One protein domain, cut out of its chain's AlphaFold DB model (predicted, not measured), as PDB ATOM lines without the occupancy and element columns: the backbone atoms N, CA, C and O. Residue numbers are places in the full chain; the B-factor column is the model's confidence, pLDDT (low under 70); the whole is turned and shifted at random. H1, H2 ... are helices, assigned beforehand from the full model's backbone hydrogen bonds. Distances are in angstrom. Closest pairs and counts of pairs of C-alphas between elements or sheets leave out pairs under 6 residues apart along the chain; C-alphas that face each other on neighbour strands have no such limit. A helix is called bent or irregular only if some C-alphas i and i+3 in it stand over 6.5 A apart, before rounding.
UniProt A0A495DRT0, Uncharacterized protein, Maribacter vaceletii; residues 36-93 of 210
ATOM      1  N   GLU A  36      33.981 -17.426  22.204       58.69
ATOM      2  CA  GLU A  36      32.658 -17.879  22.672       58.69
ATOM      3  C   GLU A  36      31.538 -17.331  21.782       58.69
ATOM      4  O   GLU A  36      30.629 -18.059  21.376       58.69
ATOM      5  N   LYS A  37      31.654 -16.059  21.374       60.00
ATOM      6  CA  LYS A  37      30.736 -15.456  20.396       60.00
ATOM      7  C   LYS A  37      30.805 -16.182  19.052       60.00
ATOM      8  O   LYS A  37      29.758 -16.435  18.462       60.00
ATOM      9  N   ILE A  38      32.006 -16.548  18.594       61.31
ATOM     10  CA  ILE A  38      32.216 -17.244  17.313       61.31
ATOM     11  C   ILE A  38      31.504 -18.602  17.292       61.31
ATOM     12  O   ILE A  38      30.795 -18.887  16.331       61.31
ATOM     13  N   LYS A  39      31.601 -19.407  18.357       68.19
ATOM     14  CA  LYS A  39      30.933 -20.722  18.428       68.19
ATOM     15  C   LYS A  39      29.411 -20.636  18.512       68.19
ATOM     16  O   LYS A  39      28.708 -21.529  18.039       68.19
ATOM     17  N   PHE A  40      28.879 -19.564  19.094       74.44
ATOM     18  CA  PHE A  40      27.435 -19.379  19.179       74.44
ATOM     19  C   PHE A  40      26.807 -18.910  17.860       74.44
ATOM     20  O   PHE A  40      25.651 -19.239  17.578       74.44
ATOM     21  N   GLU A  41      27.542 -18.161  17.028       82.00
ATOM     22  CA  GLU A  41      27.028 -17.668  15.741       82.00
ATOM     23  C   GLU A  41      26.404 -18.775  14.864       82.00
ATOM     24  O   GLU A  41      25.268 -18.570  14.415       82.00
ATOM     25  N   PRO A  42      27.031 -19.960  14.679       84.19
ATOM     26  CA  PRO A  42      26.441 -21.083  13.955       84.19
ATOM     27  C   PRO A  42      25.018 -21.446  14.390       84.19
ATOM     28  O   PRO A  42      24.152 -21.655  13.541       84.19
ATOM     29  N   ILE A  43      24.741 -21.476  15.699       87.81
ATOM     30  CA  ILE A  43      23.445 -21.917  16.239       87.81
ATOM     31  C   ILE A  43      22.515 -20.765  16.635       87.81
ATOM     32  O   ILE A  43      21.388 -20.985  17.080       87.81
ATOM     33  N   LYS A  44      22.922 -19.512  16.424       87.81
ATOM     34  CA  LYS A  44      22.152 -18.310  16.787       87.81
ATOM     35  C   LYS A  44      20.731 -18.300  16.225       87.81
ATOM     36  O   LYS A  44      19.812 -17.748  16.831       87.81
ATOM     37  N   SER A  45      20.530 -18.905  15.055       88.44
ATOM     38  CA  SER A  45      19.200 -19.073  14.457       88.44
ATOM     39  C   SER A  45      18.291 -19.973  15.303       88.44
ATOM     40  O   SER A  45      17.115 -19.651  15.484       88.44
ATOM     41  N   LEU A  46      18.832 -21.061  15.864       88.88
ATOM     42  CA  LEU A  46      18.110 -21.945  16.779       88.88
ATOM     43  C   LEU A  46      17.730 -21.196  18.059       88.88
ATOM     44  O   LEU A  46      16.550 -21.163  18.406       88.88
ATOM     45  N   TYR A  47      18.686 -20.498  18.678       88.38
ATOM     46  CA  TYR A  47      18.430 -19.666  19.859       88.38
ATOM     47  C   TYR A  47      17.309 -18.651  19.620       88.38
ATOM     48  O   TYR A  47      16.335 -18.596  20.366       88.38
ATOM     49  N   LYS A  48      17.372 -17.899  18.512       87.06
ATOM     50  CA  LYS A  48      16.330 -16.922  18.153       87.06
ATOM     51  C   LYS A  48      14.940 -17.546  17.997       87.06
ATOM     52  O   LYS A  48      13.951 -16.848  18.214       87.06
ATOM     53  N   LYS A  49      14.837 -18.808  17.564       88.12
ATOM     54  CA  LYS A  49      13.548 -19.512  17.482       88.12
ATOM     55  C   LYS A  49      13.048 -19.908  18.868       88.12
ATOM     56  O   LYS A  49      11.884 -19.649  19.160       88.12
ATOM     57  N   LEU A  50      13.930 -20.447  19.707       85.56
ATOM     58  CA  LEU A  50      13.612 -20.868  21.072       85.56
ATOM     59  C   LEU A  50      13.176 -19.693  21.956       85.56
ATOM     60  O   LEU A  50      12.136 -19.786  22.597       85.56
ATOM     61  N   VAL A  51      13.875 -18.553  21.890       83.62
ATOM     62  CA  VAL A  51      13.500 -17.309  22.597       83.62
ATOM     63  C   VAL A  51      12.118 -16.798  22.186       83.62
ATOM     64  O   VAL A  51      11.395 -16.232  22.995       83.62
ATOM     65  N   LYS A  52      11.724 -16.997  20.925       90.19
ATOM     66  CA  LYS A  52      10.390 -16.623  20.427       90.19
ATOM     67  C   LYS A  52       9.323 -17.684  20.727       90.19
ATOM     68  O   LYS A  52       8.271 -17.651  20.093       90.19
ATOM     69  N   GLU A  53       9.635 -18.653  21.587       79.62
ATOM     70  CA  GLU A  53       8.814 -19.824  21.925       79.62
ATOM     71  C   GLU A  53       8.352 -20.637  20.704       79.62
ATOM     72  O   GLU A  53       7.398 -21.412  20.758       79.62
ATOM     73  N   LYS A  54       9.051 -20.501  19.573       83.38
ATOM     74  CA  LYS A  54       8.745 -21.267  18.369       83.38
ATOM     75  C   LYS A  54       9.391 -22.634  18.479       83.38
ATOM     76  O   LYS A  54      10.589 -22.730  18.741       83.38
ATOM     77  N   VAL A  55       8.621 -23.676  18.182       89.25
ATOM     78  CA  VAL A  55       9.164 -25.024  17.994       89.25
ATOM     79  C   VAL A  55      10.126 -24.989  16.796       89.25
ATOM     80  O   VAL A  55       9.706 -24.633  15.688       89.25
ATOM     81  N   PRO A  56      11.429 -25.272  16.988       91.00
ATOM     82  CA  PRO A  56      12.360 -25.378  15.875       91.00
ATOM     83  C   PRO A  56      11.956 -26.538  14.962       91.00
ATOM     84  O   PRO A  56      11.464 -27.558  15.421       91.00
ATOM     85  N   SER A  57      12.168 -26.382  13.659       93.44
ATOM     86  CA  SER A  57      11.919 -27.446  12.685       93.44
ATOM     87  C   SER A  57      12.936 -28.578  12.833       93.44
ATOM     88  O   SER A  57      14.123 -28.281  12.981       93.44
ATOM     89  N   ASP A  58      12.516 -29.826  12.629       94.38
ATOM     90  CA  ASP A  58      13.380 -31.017  12.691       94.38
ATOM     91  C   ASP A  58      14.630 -30.896  11.815       94.38
ATOM     92  O   ASP A  58      15.730 -31.162  12.275       94.38
ATOM     93  N   SER A  59      14.503 -30.375  10.590       94.56
ATOM     94  CA  SER A  59      15.652 -30.133   9.700       94.56
ATOM     95  C   SER A  59      16.695 -29.176  10.300       94.56
ATOM     96  O   SER A  59      17.893 -29.344  10.083       94.56
ATOM     97  N   LEU A  60      16.258 -28.185  11.086       93.94
ATOM     98  CA  LEU A  60      17.168 -27.249  11.749       93.94
ATOM     99  C   LEU A  60      17.869 -27.913  12.936       93.94
ATOM    100  O   LEU A  60      19.061 -27.696  13.124       93.94
ATOM    101  N   LEU A  61      17.128 -28.700  13.718       96.19
ATOM    102  CA  LEU A  61      17.673 -29.465  14.840       96.19
ATOM    103  C   LEU A  61      18.689 -30.483  14.325       96.19
ATOM    104  O   LEU A  61      19.831 -30.481  14.762       96.19
ATOM    105  N   PHE A  62      18.314 -31.251  13.304       97.00
ATOM    106  CA  PHE A  62      19.188 -32.205  12.641       97.00
ATOM    107  C   PHE A  62      20.468 -31.549  12.128       97.00
ATOM    108  O   PHE A  62      21.548 -32.057  12.397       97.00
ATOM    109  N   LYS A  63      20.370 -30.397  11.447       95.56
ATOM    110  CA  LYS A  63      21.533 -29.663  10.924       95.56
ATOM    111  C   LYS A  63      22.583 -29.374  12.002       95.56
ATOM    112  O   LYS A  63      23.771 -29.511  11.730       95.56
ATOM    113  N   TYR A  64      22.164 -28.922  13.184       95.88
ATOM    114  CA  TYR A  64      23.107 -28.543  14.240       95.88
ATOM    115  C   TYR A  64      23.492 -29.711  15.152       95.88
ATOM    116  O   TYR A  64      24.591 -29.721  15.697       95.88
ATOM    117  N   SER A  65      22.631 -30.718  15.290       97.25
ATOM    118  CA  SER A  65      22.951 -31.936  16.034       97.25
ATOM    119  C   SER A  65      23.845 -32.897  15.244       97.25
ATOM    120  O   SER A  65      24.596 -33.661  15.846       97.25
ATOM    121  N   SER A  66      23.808 -32.877  13.910       97.31
ATOM    122  CA  SER A  66      24.668 -33.742  13.101       97.31
ATOM    123  C   SER A  66      26.121 -33.268  13.093       97.31
ATOM    124  O   SER A  66      27.019 -34.106  13.186       97.31
ATOM    125  N   ASN A  67      26.357 -31.951  13.075       96.31
ATOM    126  CA  ASN A  67      27.698 -31.372  13.154       96.31
ATOM    127  C   ASN A  67      28.286 -31.534  14.578       96.31
ATOM    128  O   ASN A  67      27.759 -30.925  15.514       96.31
ATOM    129  N   PRO A  68      29.382 -32.303  14.755       95.81
ATOM    130  CA  PRO A  68      30.044 -32.474  16.047       95.81
ATOM    131  C   PRO A  68      30.445 -31.164  16.742       95.81
ATOM    132  O   PRO A  68      30.388 -31.100  17.964       95.81
ATOM    133  N   GLU A  69      30.781 -30.100  16.013       93.75
ATOM    134  CA  GLU A  69      31.169 -28.803  16.595       93.75
ATOM    135  C   GLU A  69      29.993 -28.102  17.299       93.75
ATOM    136  O   GLU A  69      30.155 -27.400  18.296       93.75
ATOM    137  N   THR A  70      28.771 -28.292  16.792       94.19
ATOM    138  CA  THR A  70      27.573 -27.605  17.301       94.19
ATOM    139  C   THR A  70      26.656 -28.500  18.119       94.19
ATOM    140  O   THR A  70      25.717 -28.001  18.740       94.19
ATOM    141  N   ARG A  71      26.890 -29.814  18.125       96.75
ATOM    142  CA  ARG A  71      25.970 -30.810  18.682       96.75
ATOM    143  C   ARG A  71      25.734 -30.654  20.182       96.75
ATOM    144  O   ARG A  71      24.581 -30.568  20.599       96.75
ATOM    145  N   GLU A  72      26.795 -30.586  20.982       94.19
ATOM    146  CA  GLU A  72      26.713 -30.371  22.432       94.19
ATOM    147  C   GLU A  72      26.020 -29.047  22.746       94.19
ATOM    148  O   GLU A  72      25.079 -29.019  23.534       94.19
ATOM    149  N   LEU A  73      26.404 -27.968  22.060       91.50
ATOM    150  CA  LEU A  73      25.797 -26.656  22.272       91.50
ATOM    151  C   LEU A  73      24.308 -26.645  21.876       91.50
ATOM    152  O   LEU A  73      23.494 -25.988  22.517       91.50
ATOM    153  N   THR A  74      23.931 -27.410  20.849       94.75
ATOM    154  CA  THR A  74      22.530 -27.611  20.453       94.75
ATOM    155  C   THR A  74      21.745 -28.324  21.547       94.75
ATOM    156  O   THR A  74      20.634 -27.903  21.860       94.75
ATOM    157  N   PHE A  75      22.310 -29.380  22.139       96.00
ATOM    158  CA  PHE A  75      21.675 -30.085  23.250       96.00
ATOM    159  C   PHE A  75      21.530 -29.180  24.478       96.00
ATOM    160  O   PHE A  75      20.425 -29.048  24.996       96.00
ATOM    161  N   GLN A  76      22.609 -28.507  24.891       91.31
ATOM    162  CA  GLN A  76      22.619 -27.581  26.030       91.31
ATOM    163  C   GLN A  76      21.577 -26.474  25.863       91.31
ATOM    164  O   GLN A  76      20.819 -26.180  26.782       91.31
ATOM    165  N   LEU A  77      21.479 -25.912  24.658       89.88
ATOM    166  CA  LEU A  77      20.485 -24.897  24.351       89.88
ATOM    167  C   LEU A  77      19.052 -25.454  24.403       89.88
ATOM    168  O   LEU A  77      18.134 -24.760  24.822       89.88
ATOM    169  N   LEU A  78      18.811 -26.694  23.977       92.88
ATOM    170  CA  LEU A  78      17.490 -27.304  24.147       92.88
ATOM    171  C   LEU A  78      17.178 -27.586  25.619       92.88
ATOM    172  O   LEU A  78      16.027 -27.421  26.017       92.88
ATOM    173  N   ASP A  79      18.169 -27.992  26.410       90.94
ATOM    174  CA  ASP A  79      18.034 -28.242  27.846       90.94
ATOM    175  C   ASP A  79      17.690 -26.975  28.628       90.94
ATOM    176  O   ASP A  79      16.722 -26.972  29.388       90.94
ATOM    177  N   GLU A  80      18.355 -25.859  28.319       85.31
ATOM    178  CA  GLU A  80      18.058 -24.538  28.890       85.31
ATOM    179  C   GLU A  80      16.584 -24.132  28.697       85.31
ATOM    180  O   GLU A  80      15.976 -23.507  29.565       85.31
ATOM    181  N   PHE A  81      15.978 -24.534  27.577       87.44
ATOM    182  CA  PHE A  81      14.575 -24.255  27.261       87.44
ATOM    183  C   PHE A  81      13.616 -25.402  27.634       87.44
ATOM    184  O   PHE A  81      12.427 -25.328  27.305       87.44
ATOM    185  N   GLY A  82      14.095 -26.472  28.281       91.56
ATOM    186  CA  GLY A  82      13.290 -27.639  28.661       91.56
ATOM    187  C   GLY A  82      12.748 -28.438  27.466       91.56
ATOM    188  O   GLY A  82      11.640 -28.972  27.516       91.56
ATOM    189  N   LYS A  83      13.492 -28.476  26.355       94.81
ATOM    190  CA  LYS A  83      13.092 -29.053  25.057       94.81
ATOM    191  C   LYS A  83      14.038 -30.147  24.553       94.81
ATOM    192  O   LYS A  83      14.076 -30.412  23.353       94.81
ATOM    193  N   THR A  84      14.769 -30.827  25.438       95.19
ATOM    194  CA  THR A  84      15.666 -31.947  25.071       95.19
ATOM    195  C   THR A  84      14.953 -33.091  24.353       95.19
ATOM    196  O   THR A  84      15.573 -33.793  23.562       95.19
ATOM    197  N   SER A  85      13.637 -33.242  24.534       96.00
ATOM    198  CA  SER A  85      12.817 -34.208  23.791       96.00
ATOM    199  C   SER A  85      12.781 -33.970  22.276       96.00
ATOM    200  O   SER A  85      12.440 -34.890  21.535       96.00
ATOM    201  N   LEU A  86      13.133 -32.763  21.815       96.44
ATOM    202  CA  LEU A  86      13.265 -32.425  20.395       96.44
ATOM    203  C   LEU A  86      14.633 -32.815  19.817       96.44
ATOM    204  O   LEU A  86      14.815 -32.773  18.602       96.44
ATOM    205  N   PHE A  87      15.612 -33.155  20.657       97.75
ATOM    206  CA  PHE A  87      16.946 -33.495  20.183       97.75
ATOM    207  C   PHE A  87      16.911 -34.815  19.388       97.75
ATOM    208  O   PHE A  87      16.294 -35.783  19.848       97.75
ATOM    209  N   PRO A  88      17.551 -34.898  18.204       98.06
ATOM    210  CA  PRO A  88      17.496 -36.111  17.397       98.06
ATOM    211  C   PRO A  88      18.122 -37.301  18.134       98.06
ATOM    212  O   PRO A  88      19.270 -37.252  18.581       98.06
ATOM    213  N   LYS A  89      17.354 -38.388  18.254       97.38
ATOM    214  CA  LYS A  89      17.701 -39.547  19.095       97.38
ATOM    215  C   LYS A  89      18.978 -40.259  18.653       97.38
ATOM    216  O   LYS A  89      19.697 -40.773  19.498       97.38
ATOM    217  N   GLU A  90      19.273 -40.262  17.357       97.75
ATOM    218  CA  GLU A  90      20.495 -40.856  16.794       97.75
ATOM    219  C   GLU A  90      21.791 -40.188  17.279       97.75
ATOM    220  O   GLU A  90      22.845 -40.815  17.273       97.75
ATOM    221  N   PHE A  91      21.711 -38.938  17.743       98.44
ATOM    222  CA  PHE A  91      22.842 -38.212  18.318       98.44
ATOM    223  C   PHE A  91      22.838 -38.242  19.851       98.44
ATOM    224  O   PHE A  91      23.742 -37.684  20.475       98.44
ATOM    225  N   TYR A  92      21.837 -38.867  20.480       98.25
ATOM    226  CA  TYR A  92      21.716 -38.974  21.934       98.25
ATOM    227  C   TYR A  92      22.435 -40.219  22.467       98.25
ATOM    228  O   TYR A  92      21.823 -41.140  23.005       98.25
ATOM    229  N   THR A  93      23.758 -40.246  22.298       97.94
ATOM    230  CA  THR A  93      24.636 -41.307  22.813       97.94
ATOM    231  C   THR A  93      25.845 -40.703  23.517       97.94
ATOM    232  O   THR A  93      26.196 -39.544  23.278       97.94
TER     233      THR A  93
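AT A GLANCE: This is residues 36 to 93 of the 210 residues of an uncharacterized protein of Maribacter vaceletii (UniProt A0A495DRT0). Three helices stand in a compact triangle: H2 and H3 make a V that opens from the single residue between them, Asn 67, and H1, kinked near residue 43, covers one side of it. After H3, a tail with no named element, residues 81 to 93, folds back over the side of the V away from H1. The printed part has 58 residues with three named helices, H1, H2 and H3 in that order, and no named strand, and its class is all helix. It is compact, with a radius of gyration of the C-alphas of 10.3 A, and rounded, the C-alphas spanning 26 by 24 by 19 A.

IN THESE COORDINATES: H1 is residues 36 to 51, 19.2 A from first to last C-alpha, and begins with C-alpha 36 at (32.658, -17.879, 22.672). It has a kink of 75 degrees near residue 43 and is irregular: C-alphas 42 and 45 are 7.5 A apart. H2 is residues 58 to 66, 11.6 A long, beginning with C-alpha 58 at (13.380, -31.017, 12.691). H3 is residues 68 to 80, 19.3 A long, ending with C-alpha 80 at (18.058, -24.538, 28.890). It too is irregular, with C-alphas 69 and 72 being 7.5 A apart.

HOW THE PARTS SIT: H1 and H2 form a helical hairpin, opposite ways at a shallow tilt of 23 degrees. They only just touch, with 3 pairs of C-alphas within 8 A, and H1 does so with residues 43 to 46 alone; the closest C-alphas, those of Ile 43 and Tyr 64, are 6.9 A apart. H1 also touches H3, the same way at a steep tilt of 45 degrees, the closest C-alphas being those of Ile 43 and Thr 70, 7.1 A apart. H2 and H3 touch, opposite ways at a steep tilt of 56 degrees; H3 does so with residues 70 to 75 alone, and the closest C-alphas, those of Ser 65 and Arg 71, are 4.2 A apart. The helix packing is mostly crossed, but only just: of these 3 pairs, 1 is at a shallow tilt. In H2 every O i to N i+4 pair is within hydrogen-bond range; in H1 8 of 12 are, and in H3 7 of 9.

THE WHOLE: The two C-alphas farthest apart, those of Lys 52 and Thr 93, are 28.6 A from each other. The printed part has no cut. The link from H1 to H2, 6 residues, is short, and the link from H2 to H3 is tight. The C-alphas of residues 81 to 93 lie 7 to 16 A from the mean of the C-alphas. The mean pLDDT of the printed part is 89.9; residues 36 to 39, which belong to H1, are under 70.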